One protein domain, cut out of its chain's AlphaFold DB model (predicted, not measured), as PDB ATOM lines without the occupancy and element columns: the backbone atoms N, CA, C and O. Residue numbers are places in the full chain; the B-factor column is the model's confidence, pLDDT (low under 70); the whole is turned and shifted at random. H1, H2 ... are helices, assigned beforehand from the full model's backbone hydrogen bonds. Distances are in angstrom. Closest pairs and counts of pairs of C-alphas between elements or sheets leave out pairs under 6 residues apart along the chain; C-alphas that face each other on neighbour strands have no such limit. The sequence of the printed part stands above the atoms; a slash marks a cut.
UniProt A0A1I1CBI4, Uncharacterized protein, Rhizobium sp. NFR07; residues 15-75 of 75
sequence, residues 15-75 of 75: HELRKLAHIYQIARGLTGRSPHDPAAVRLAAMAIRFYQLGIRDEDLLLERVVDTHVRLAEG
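Overview. This is residues 15 to 75 of the 75 residues of an uncharacterized protein of Rhizobium sp. NFR07 (UniProt A0A1I1CBI4). Three helices of similar length make a compact cluster, their centres at the corners of a triangle, each packed on the other two with their lines crossed. H1 runs one way, H2 folds back and H3 returns. The printed part has 61 residues with three named helices, H1, H2 and H3 in that order, and no named strand: all helix. It is compact, with a radius of gyration of the C-alphas of 10.5 A and spans of 28 by 21 by 15 A.

Arrangement. H1, residues 15 to 30, and H2, residues 38 to 52, form a helical hairpin; they touch at a steep tilt of 43 degrees, opposite ways, and their closest C-alphas, those of Tyr 24 and Ala 44, are 5.3 A apart. H2 forms a second helical hairpin with H3, residues 58 to 73, at a steep tilt of 44 degrees, opposite ways; they touch, closest at the C-alphas of Met 46 and Val 65, 5.9 A. H1 and H3 touch at a steep tilt of 46 degrees, the same way, closest at the C-alphas of Ile 23 and Leu 62, 5.8 A. Every O i to N i+4 pair is within hydrogen-bond range in H1, H2 and H3.

Along the chain. H1 begins at C-alpha 15, (-43.099, -45.724, 34.516), and is 23.0 A long. H2 is 21.4 A long. H3 is 22.6 A long and ends at C-alpha 73, (-23.044, -35.514, 54.804).

Size, cuts and confidence. The two C-alphas farthest apart, those of His 15 and Gly 75, are 34.3 A apart. The printed part has no cut; the link from H1 to H2 is short and that from H2 to H3 tight. Mean pLDDT of the printed part is 94.0, and residue 75 is under 70.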
ATOM      1  N   HIS A  15     -42.858 -47.163  34.441       94.38
ATOM      2  CA  HIS A  15     -43.099 -45.724  34.516       94.38
ATOM      3  C   HIS A  15     -42.638 -45.126  35.853       94.38
ATOM      4  O   HIS A  15     -42.112 -44.015  35.860       94.38
ATOM      5  N   GLU A  16     -42.760 -45.869  36.956       95.12
ATOM      6  CA  GLU A  16     -42.247 -45.472  38.270       95.12
ATOM      7  C   GLU A  16     -40.713 -45.432  38.246       95.12
ATOM      8  O   GLU A  16     -40.111 -44.467  38.709       95.12
ATOM      9  N   LEU A  17     -40.068 -46.410  37.598       95.12
ATOM     10  CA  LEU A  17     -38.611 -46.414  37.414       95.12
ATOM     11  C   LEU A  17     -38.108 -45.188  36.638       95.12
ATOM     12  O   LEU A  17     -37.078 -44.620  37.000       95.12
ATOM     13  N   ARG A  18     -38.832 -44.742  35.602       96.25
ATOM     14  CA  ARG A  18     -38.477 -43.519  34.859       96.25
ATOM     15  C   ARG A  18     -38.568 -42.267  35.730       96.25
ATOM     16  O   ARG A  18     -37.662 -41.439  35.675       96.25
ATOM     17  N   LYS A  19     -39.612 -42.155  36.557       95.56
ATOM     18  CA  LYS A  19     -39.753 -41.057  37.527       95.56
ATOM     19  C   LYS A  19     -38.605 -41.056  38.532       95.56
ATOM     20  O   LYS A  19     -37.945 -40.043  38.721       95.56
ATOM     21  N   LEU A  20     -38.294 -42.214  39.110       97.38
ATOM     22  CA  LEU A  20     -37.196 -42.352  40.070       97.38
ATOM     23  C   LEU A  20     -35.830 -42.034  39.452       97.38
ATOM     24  O   LEU A  20     -34.995 -41.408  40.104       97.38
ATOM     25  N   ALA A  21     -35.608 -42.404  38.187       96.88
ATOM     26  CA  ALA A  21     -34.403 -42.024  37.455       96.88
ATOM     27  C   ALA A  21     -34.302 -40.501  37.269       96.88
ATOM     28  O   ALA A  21     -33.215 -39.943  37.422       96.88
ATOM     29  N   HIS A  22     -35.422 -39.828  36.989       97.56
ATOM     30  CA  HIS A  22     -35.478 -38.371  36.875       97.56
ATOM     31  C   HIS A  22     -35.148 -37.679  38.206       97.56
ATOM     32  O   HIS A  22     -34.255 -36.833  38.253       97.56
ATOM     33  N   ILE A  23     -35.772 -38.120  39.303       98.12
ATOM     34  CA  ILE A  23     -35.490 -37.621  40.659       98.12
ATOM     35  C   ILE A  23     -34.012 -37.801  41.015       98.12
ATOM     36  O   ILE A  23     -33.368 -36.860  41.474       98.12
ATOM     37  N   TYR A  24     -33.447 -38.985  40.757       97.38
ATOM     38  CA  TYR A  24     -32.024 -39.246  40.967       97.38
ATOM     39  C   TYR A  24     -31.136 -38.269  40.187       97.38
ATOM     40  O   TYR A  24     -30.184 -37.724  40.748       97.38
ATOM     41  N   GLN A  25     -31.427 -38.038  38.903       97.19
ATOM     42  CA  GLN A  25     -30.632 -37.144  38.061       97.19
ATOM     43  C   GLN A  25     -30.633 -35.712  38.599       97.19
ATOM     44  O   GLN A  25     -29.564 -35.101  38.682       97.19
ATOM     45  N   ILE A  26     -31.801 -35.205  39.006       97.94
ATOM     46  CA  ILE A  26     -31.930 -33.861  39.578       97.94
ATOM     47  C   ILE A  26     -31.203 -33.787  40.921       97.94
ATOM     48  O   ILE A  26     -30.337 -32.932  41.095       97.94
ATOM     49  N   ALA A  27     -31.477 -34.712  41.844       97.06
ATOM     50  CA  ALA A  27     -30.847 -34.737  43.163       97.06
ATOM     51  C   ALA A  27     -29.316 -34.811  43.064       97.06
ATOM     52  O   ALA A  27     -28.603 -34.112  43.787       97.06
ATOM     53  N   ARG A  28     -28.789 -35.612  42.131       96.44
ATOM     54  CA  ARG A  28     -27.350 -35.699  41.857       96.44
ATOM     55  C   ARG A  28     -26.780 -34.370  41.362       96.44
ATOM     56  O   ARG A  28     -25.704 -33.979  41.809       96.44
ATOM     57  N   GLY A  29     -27.489 -33.694  40.456       95.75
ATOM     58  CA  GLY A  29     -27.116 -32.367  39.966       95.75
ATOM     59  C   GLY A  29     -27.073 -31.331  41.088       95.75
ATOM     60  O   GLY A  29     -26.062 -30.652  41.250       95.75
ATOM     61  N   LEU A  30     -28.121 -31.274  41.915       95.25
ATOM     62  CA  LEU A  30     -28.230 -30.342  43.044       95.25
ATOM     63  C   LEU A  30     -27.157 -30.566  44.116       95.25
ATOM     64  O   LEU A  30     -26.685 -29.619  44.734       95.25
ATOM     65  N   THR A  31     -26.748 -31.816  44.327       93.00
ATOM     66  CA  THR A  31     -25.749 -32.183  45.343       93.00
ATOM     67  C   THR A  31     -24.316 -32.235  44.805       93.00
ATOM     68  O   THR A  31     -23.402 -32.606  45.547       93.00
ATOM     69  N   GLY A  32     -24.106 -31.896  43.526       92.56
ATOM     70  CA  GLY A  32     -22.791 -31.843  42.884       92.56
ATOM     71  C   GLY A  32     -22.066 -33.191  42.801       92.56
ATOM     72  O   GLY A  32     -20.837 -33.225  42.754       92.56
ATOM     73  N   ARG A  33     -22.790 -34.317  42.831       90.06
ATOM     74  CA  ARG A  33     -22.177 -35.653  42.910       90.06
ATOM     75  C   ARG A  33     -21.850 -36.214  41.531       90.06
ATOM     76  O   ARG A  33     -22.674 -36.207  40.619       90.06
ATOM     77  N   SER A  34     -20.650 -36.769  41.394       91.38
ATOM     78  CA  SER A  34     -20.281 -37.546  40.208       91.38
ATOM     79  C   SER A  34     -21.119 -38.831  40.134       91.38
ATOM     80  O   SER A  34     -21.374 -39.437  41.174       91.38
ATOM     81  N   PRO A  35     -21.513 -39.313  38.937       86.19
ATOM     82  CA  PRO A  35     -22.135 -40.631  38.779       86.19
ATOM     83  C   PRO A  35     -21.328 -41.781  39.401       86.19
ATOM     84  O   PRO A  35     -21.907 -42.796  39.773       86.19
ATOM     85  N   HIS A  36     -20.005 -41.622  39.496       89.25
ATOM     86  CA  HIS A  36     -19.086 -42.622  40.040       89.25
ATOM     87  C   HIS A  36     -18.868 -42.493  41.558       89.25
ATOM     88  O   HIS A  36     -18.172 -43.316  42.143       89.25
ATOM     89  N   ASP A  37     -19.447 -41.473  42.202       88.75
ATOM     90  CA  ASP A  37     -19.381 -41.290  43.654       88.75
ATOM     91  C   ASP A  37     -20.331 -42.290  44.347       88.75
ATOM     92  O   ASP A  37     -21.507 -42.370  43.973       88.75
ATOM     93  N   PRO A  38     -19.897 -43.021  45.391       90.38
ATOM     94  CA  PRO A  38     -20.793 -43.816  46.235       90.38
ATOM     95  C   PRO A  38     -22.021 -43.044  46.752       90.38
ATOM     96  O   PRO A  38     -23.086 -43.631  46.958       90.38
ATOM     97  N   ALA A  39     -21.913 -41.725  46.935       92.06
ATOM     98  CA  ALA A  39     -23.033 -40.845  47.253       92.06
ATOM     99  C   ALA A  39     -24.137 -40.864  46.187       92.06
ATOM    100  O   ALA A  39     -25.315 -40.809  46.534       92.06
ATOM    101  N   ALA A  40     -23.794 -41.000  44.904       92.94
ATOM    102  CA  ALA A  40     -24.783 -41.085  43.835       92.94
ATOM    103  C   ALA A  40     -25.626 -42.366  43.942       92.94
ATOM    104  O   ALA A  40     -26.840 -42.320  43.747       92.94
ATOM    105  N   VAL A  41     -25.016 -43.491  44.329       93.69
ATOM    106  CA  VAL A  41     -25.752 -44.738  44.607       93.69
ATOM    107  C   VAL A  41     -26.715 -44.544  45.778       93.69
ATOM    108  O   VAL A  41     -27.861 -44.993  45.714       93.69
ATOM    109  N   ARG A  42     -26.290 -43.821  46.824       94.56
ATOM    110  CA  ARG A  42     -27.159 -43.507  47.968       94.56
ATOM    111  C   ARG A  42     -28.361 -42.656  47.568       94.56
ATOM    112  O   ARG A  42     -29.464 -42.982  47.991       94.56
ATOM    113  N   LEU A  43     -28.185 -41.641  46.719       96.81
ATOM    114  CA  LEU A  43     -29.294 -40.815  46.221       96.81
ATOM    115  C   LEU A  43     -30.355 -41.656  45.496       96.81
ATOM    116  O   LEU A  43     -31.547 -41.518  45.768       96.81
ATOM    117  N   ALA A  44     -29.931 -42.570  44.618       95.69
ATOM    118  CA  ALA A  44     -30.848 -43.480  43.932       95.69
ATOM    119  C   ALA A  44     -31.577 -44.411  44.920       95.69
ATOM    120  O   ALA A  44     -32.791 -44.596  44.825       95.69
ATOM    121  N   ALA A  45     -30.854 -44.960  45.900       95.69
ATOM    122  CA  ALA A  45     -31.434 -45.820  46.928       95.69
ATOM    123  C   ALA A  45     -32.454 -45.076  47.811       95.69
ATOM    124  O   ALA A  45     -33.510 -45.628  48.116       95.69
ATOM    125  N   MET A  46     -32.178 -43.821  48.183       97.12
ATOM    126  CA  MET A  46     -33.107 -42.968  48.932       97.12
ATOM    127  C   MET A  46     -34.381 -42.699  48.133       97.12
ATOM    128  O   MET A  46     -35.469 -42.890  48.669       97.12
ATOM    129  N   ALA A  47     -34.257 -42.330  46.852       97.62
ATOM    130  CA  ALA A  47     -35.408 -42.092  45.984       97.62
ATOM    131  C   ALA A  47     -36.318 -43.329  45.912       97.62
ATOM    132  O   ALA A  47     -37.521 -43.229  46.150       97.62
ATOM    133  N   ILE A  48     -35.741 -44.515  45.681       95.75
ATOM    134  CA  ILE A  48     -36.484 -45.785  45.676       95.75
ATOM    135  C   ILE A  48     -37.149 -46.029  47.035       95.75
ATOM    136  O   ILE A  48     -38.331 -46.371  47.099       95.75
ATOM    137  N   ARG A  49     -36.408 -45.851  48.133       94.81
ATOM    138  CA  ARG A  49     -36.899 -46.161  49.476       94.81
ATOM    139  C   ARG A  49     -38.043 -45.244  49.897       94.81
ATOM    140  O   ARG A  49     -39.046 -45.736  50.401       94.81
ATOM    141  N   PHE A  50     -37.917 -43.938  49.699       96.25
ATOM    142  CA  PHE A  50     -38.962 -42.971  50.045       96.25
ATOM    143  C   PHE A  50     -40.224 -43.163  49.211       96.25
ATOM    144  O   PHE A  50     -41.331 -43.107  49.745       96.25
ATOM    145  N   TYR A  51     -40.062 -43.509  47.939       95.44
ATOM    146  CA  TYR A  51     -41.179 -43.857  47.076       95.44
ATOM    147  C   TYR A  51     -41.926 -45.110  47.555       95.44
ATOM    148  O   TYR A  51     -43.153 -45.110  47.669       95.44
ATOM    149  N   GLN A  52     -41.186 -46.154  47.938       92.00
ATOM    150  CA  GLN A  52     -41.746 -47.364  48.554       92.00
ATOM    151  C   GLN A  52     -42.425 -47.093  49.905       92.00
ATOM    152  O   GLN A  52     -43.363 -47.802  50.260       92.00
ATOM    153  N   LEU A  53     -41.981 -46.073  50.647       93.19
ATOM    154  CA  LEU A  53     -42.608 -45.621  51.894       93.19
ATOM    155  C   LEU A  53     -43.849 -44.741  51.671       93.19
ATOM    156  O   LEU A  53     -44.503 -44.367  52.640       93.19
ATOM    157  N   GLY A  54     -44.202 -44.439  50.417       93.75
ATOM    158  CA  GLY A  54     -45.440 -43.744  50.065       93.75
ATOM    159  C   GLY A  54     -45.274 -42.286  49.646       93.75
ATOM    160  O   GLY A  54     -46.278 -41.636  49.367       93.75
ATOM    161  N   ILE A  55     -44.048 -41.764  49.536       96.06
ATOM    162  CA  ILE A  55     -43.823 -40.414  49.000       96.06
ATOM    163  C   ILE A  55     -43.927 -40.474  47.472       96.06
ATOM    164  O   ILE A  55     -42.971 -40.832  46.786       96.06
ATOM    165  N   ARG A  56     -45.128 -40.206  46.950       93.81
ATOM    166  CA  ARG A  56     -45.446 -40.306  45.512       93.81
ATOM    167  C   ARG A  56     -45.398 -38.974  44.767       93.81
ATOM    168  O   ARG A  56     -45.280 -38.995  43.545       93.81
ATOM    169  N   ASP A  57     -45.504 -37.864  45.491       96.38
ATOM    170  CA  ASP A  57     -45.324 -36.521  44.946       96.38
ATOM    171  C   ASP A  57     -43.848 -36.299  44.589       96.38
ATOM    172  O   ASP A  57     -42.965 -36.605  45.393       96.38
ATOM    173  N   GLU A  58     -43.580 -35.851  43.362       96.44
ATOM    174  CA  GLU A  58     -42.223 -35.788  42.809       96.44
ATOM    175  C   GLU A  58     -41.380 -34.693  43.470       96.44
ATOM    176  O   GLU A  58     -40.216 -34.938  43.792       96.44
ATOM    177  N   ASP A  59     -41.978 -33.536  43.753       96.94
ATOM    178  CA  ASP A  59     -41.286 -32.410  44.379       96.94
ATOM    179  C   ASP A  59     -40.950 -32.730  45.836       96.94
ATOM    180  O   ASP A  59     -39.800 -32.589  46.259       96.94
ATOM    181  N   LEU A  60     -41.916 -33.273  46.584       98.06
ATOM    182  CA  LEU A  60     -41.692 -33.727  47.954       98.06
ATOM    183  C   LEU A  60     -40.668 -34.866  48.007       98.06
ATOM    184  O   LEU A  60     -39.842 -34.921  48.918       98.06
ATOM    185  N   LEU A  61     -40.702 -35.796  47.052       98.06
ATOM    186  CA  LEU A  61     -39.723 -36.876  46.985       98.06
ATOM    187  C   LEU A  61     -38.312 -36.324  46.756       98.06
ATOM    188  O   LEU A  61     -37.384 -36.732  47.458       98.06
ATOM    189  N   LEU A  62     -38.151 -35.392  45.815       98.31
ATOM    190  CA  LEU A  62     -36.878 -34.735  45.543       98.31
ATOM    191  C   LEU A  62     -36.361 -33.978  46.771       98.31
ATOM    192  O   LEU A  62     -35.211 -34.182  47.165       98.31
ATOM    193  N   GLU A  63     -37.212 -33.162  47.396       98.00
ATOM    194  CA  GLU A  63     -36.891 -32.405  48.610       98.00
ATOM    195  C   GLU A  63     -36.363 -33.341  49.702       98.00
ATOM    196  O   GLU A  63     -35.281 -33.123  50.249       98.00
ATOM    197  N   ARG A  64     -37.076 -34.442  49.971       98.12
ATOM    198  CA  ARG A  64     -36.697 -35.403  51.014       98.12
ATOM    199  C   ARG A  64     -35.387 -36.111  50.712       98.12
ATOM    200  O   ARG A  64     -34.598 -36.316  51.636       98.12
ATOM    201  N   VAL A  65     -35.143 -36.490  49.455       98.06
ATOM    202  CA  VAL A  65     -33.871 -37.102  49.037       98.06
ATOM    203  C   VAL A  65     -32.711 -36.137  49.271       98.06
ATOM    204  O   VAL A  65     -31.705 -36.538  49.859       98.06
ATOM    205  N   VAL A  66     -32.846 -34.878  48.847       97.50
ATOM    206  CA  VAL A  66     -31.782 -33.873  48.976       97.50
ATOM    207  C   VAL A  66     -31.528 -33.519  50.441       97.50
ATOM    208  O   VAL A  66     -30.379 -33.605  50.873       97.50
ATOM    209  N   ASP A  67     -32.570 -33.208  51.218       97.31
ATOM    210  CA  ASP A  67     -32.451 -32.877  52.648       97.31
ATOM    211  C   ASP A  67     -31.777 -34.012  53.429       97.31
ATOM    212  O   ASP A  67     -30.793 -33.805  54.141       97.31
ATOM    213  N   THR A  68     -32.237 -35.251  53.226       96.94
ATOM    214  CA  THR A  68     -31.662 -36.416  53.913       96.94
ATOM    215  C   THR A  68     -30.195 -36.619  53.543       96.94
ATOM    216  O   THR A  68     -29.378 -36.922  54.411       96.94
ATOM    217  N   HIS A  69     -29.835 -36.452  52.267       95.25
ATOM    218  CA  HIS A  69     -28.450 -36.586  51.820       95.25
ATOM    219  C   HIS A  69     -27.535 -35.522  52.434       95.25
ATOM    220  O   HIS A  69     -26.440 -35.863  52.878       95.25
ATOM    221  N   VAL A  70     -27.975 -34.261  52.481       94.19
ATOM    222  CA  VAL A  70     -27.211 -33.160  53.094       94.19
ATOM    223  C   VAL A  70     -26.996 -33.430  54.580       94.19
ATOM    224  O   VAL A  70     -25.854 -33.447  55.033       94.19
ATOM    225  N   ARG A  71     -28.058 -33.777  55.312       94.62
ATOM    226  CA  ARG A  71     -27.978 -34.082  56.748       94.62
ATOM    227  C   ARG A  71     -27.047 -35.252  57.066       94.62
ATOM    228  O   ARG A  71     -26.399 -35.250  58.103       94.62
ATOM    229  N   LEU A  72     -26.975 -36.251  56.186       90.00
ATOM    230  CA  LEU A  72     -26.048 -37.380  56.328       90.00
ATOM    231  C   LEU A  72     -24.608 -37.051  55.919       90.00
ATOM    232  O   LEU A  72     -23.710 -37.820  56.240       90.00
ATOM    233  N   ALA A  73     -24.381 -35.969  55.173       85.06
ATOM    234  CA  ALA A  73     -23.044 -35.514  54.804       85.06
ATOM    235  C   ALA A  73     -22.411 -34.599  55.868       85.06
ATOM    236  O   ALA A  73     -21.193 -34.445  55.874       85.06
ATOM    237  N   GLU A  74     -23.229 -33.992  56.728       79.31
ATOM    238  CA  GLU A  74     -22.803 -33.124  57.836       79.31
ATOM    239  C   GLU A  74     -22.538 -33.884  59.149       79.31
ATOM    240  O   GLU A  74     -21.977 -33.303  60.080       79.31
ATOM    241  N   GLY A  75     -22.967 -35.148  59.233       55.81
ATOM    242  CA  GLY A  75     -22.846 -36.009  60.417       55.81
ATOM    243  C   GLY A  75     -21.634 -36.929  60.433       55.81
ATOM    244  O   GLY A  75     -20.990 -37.119  59.376       55.81
TER     245      GLY A  75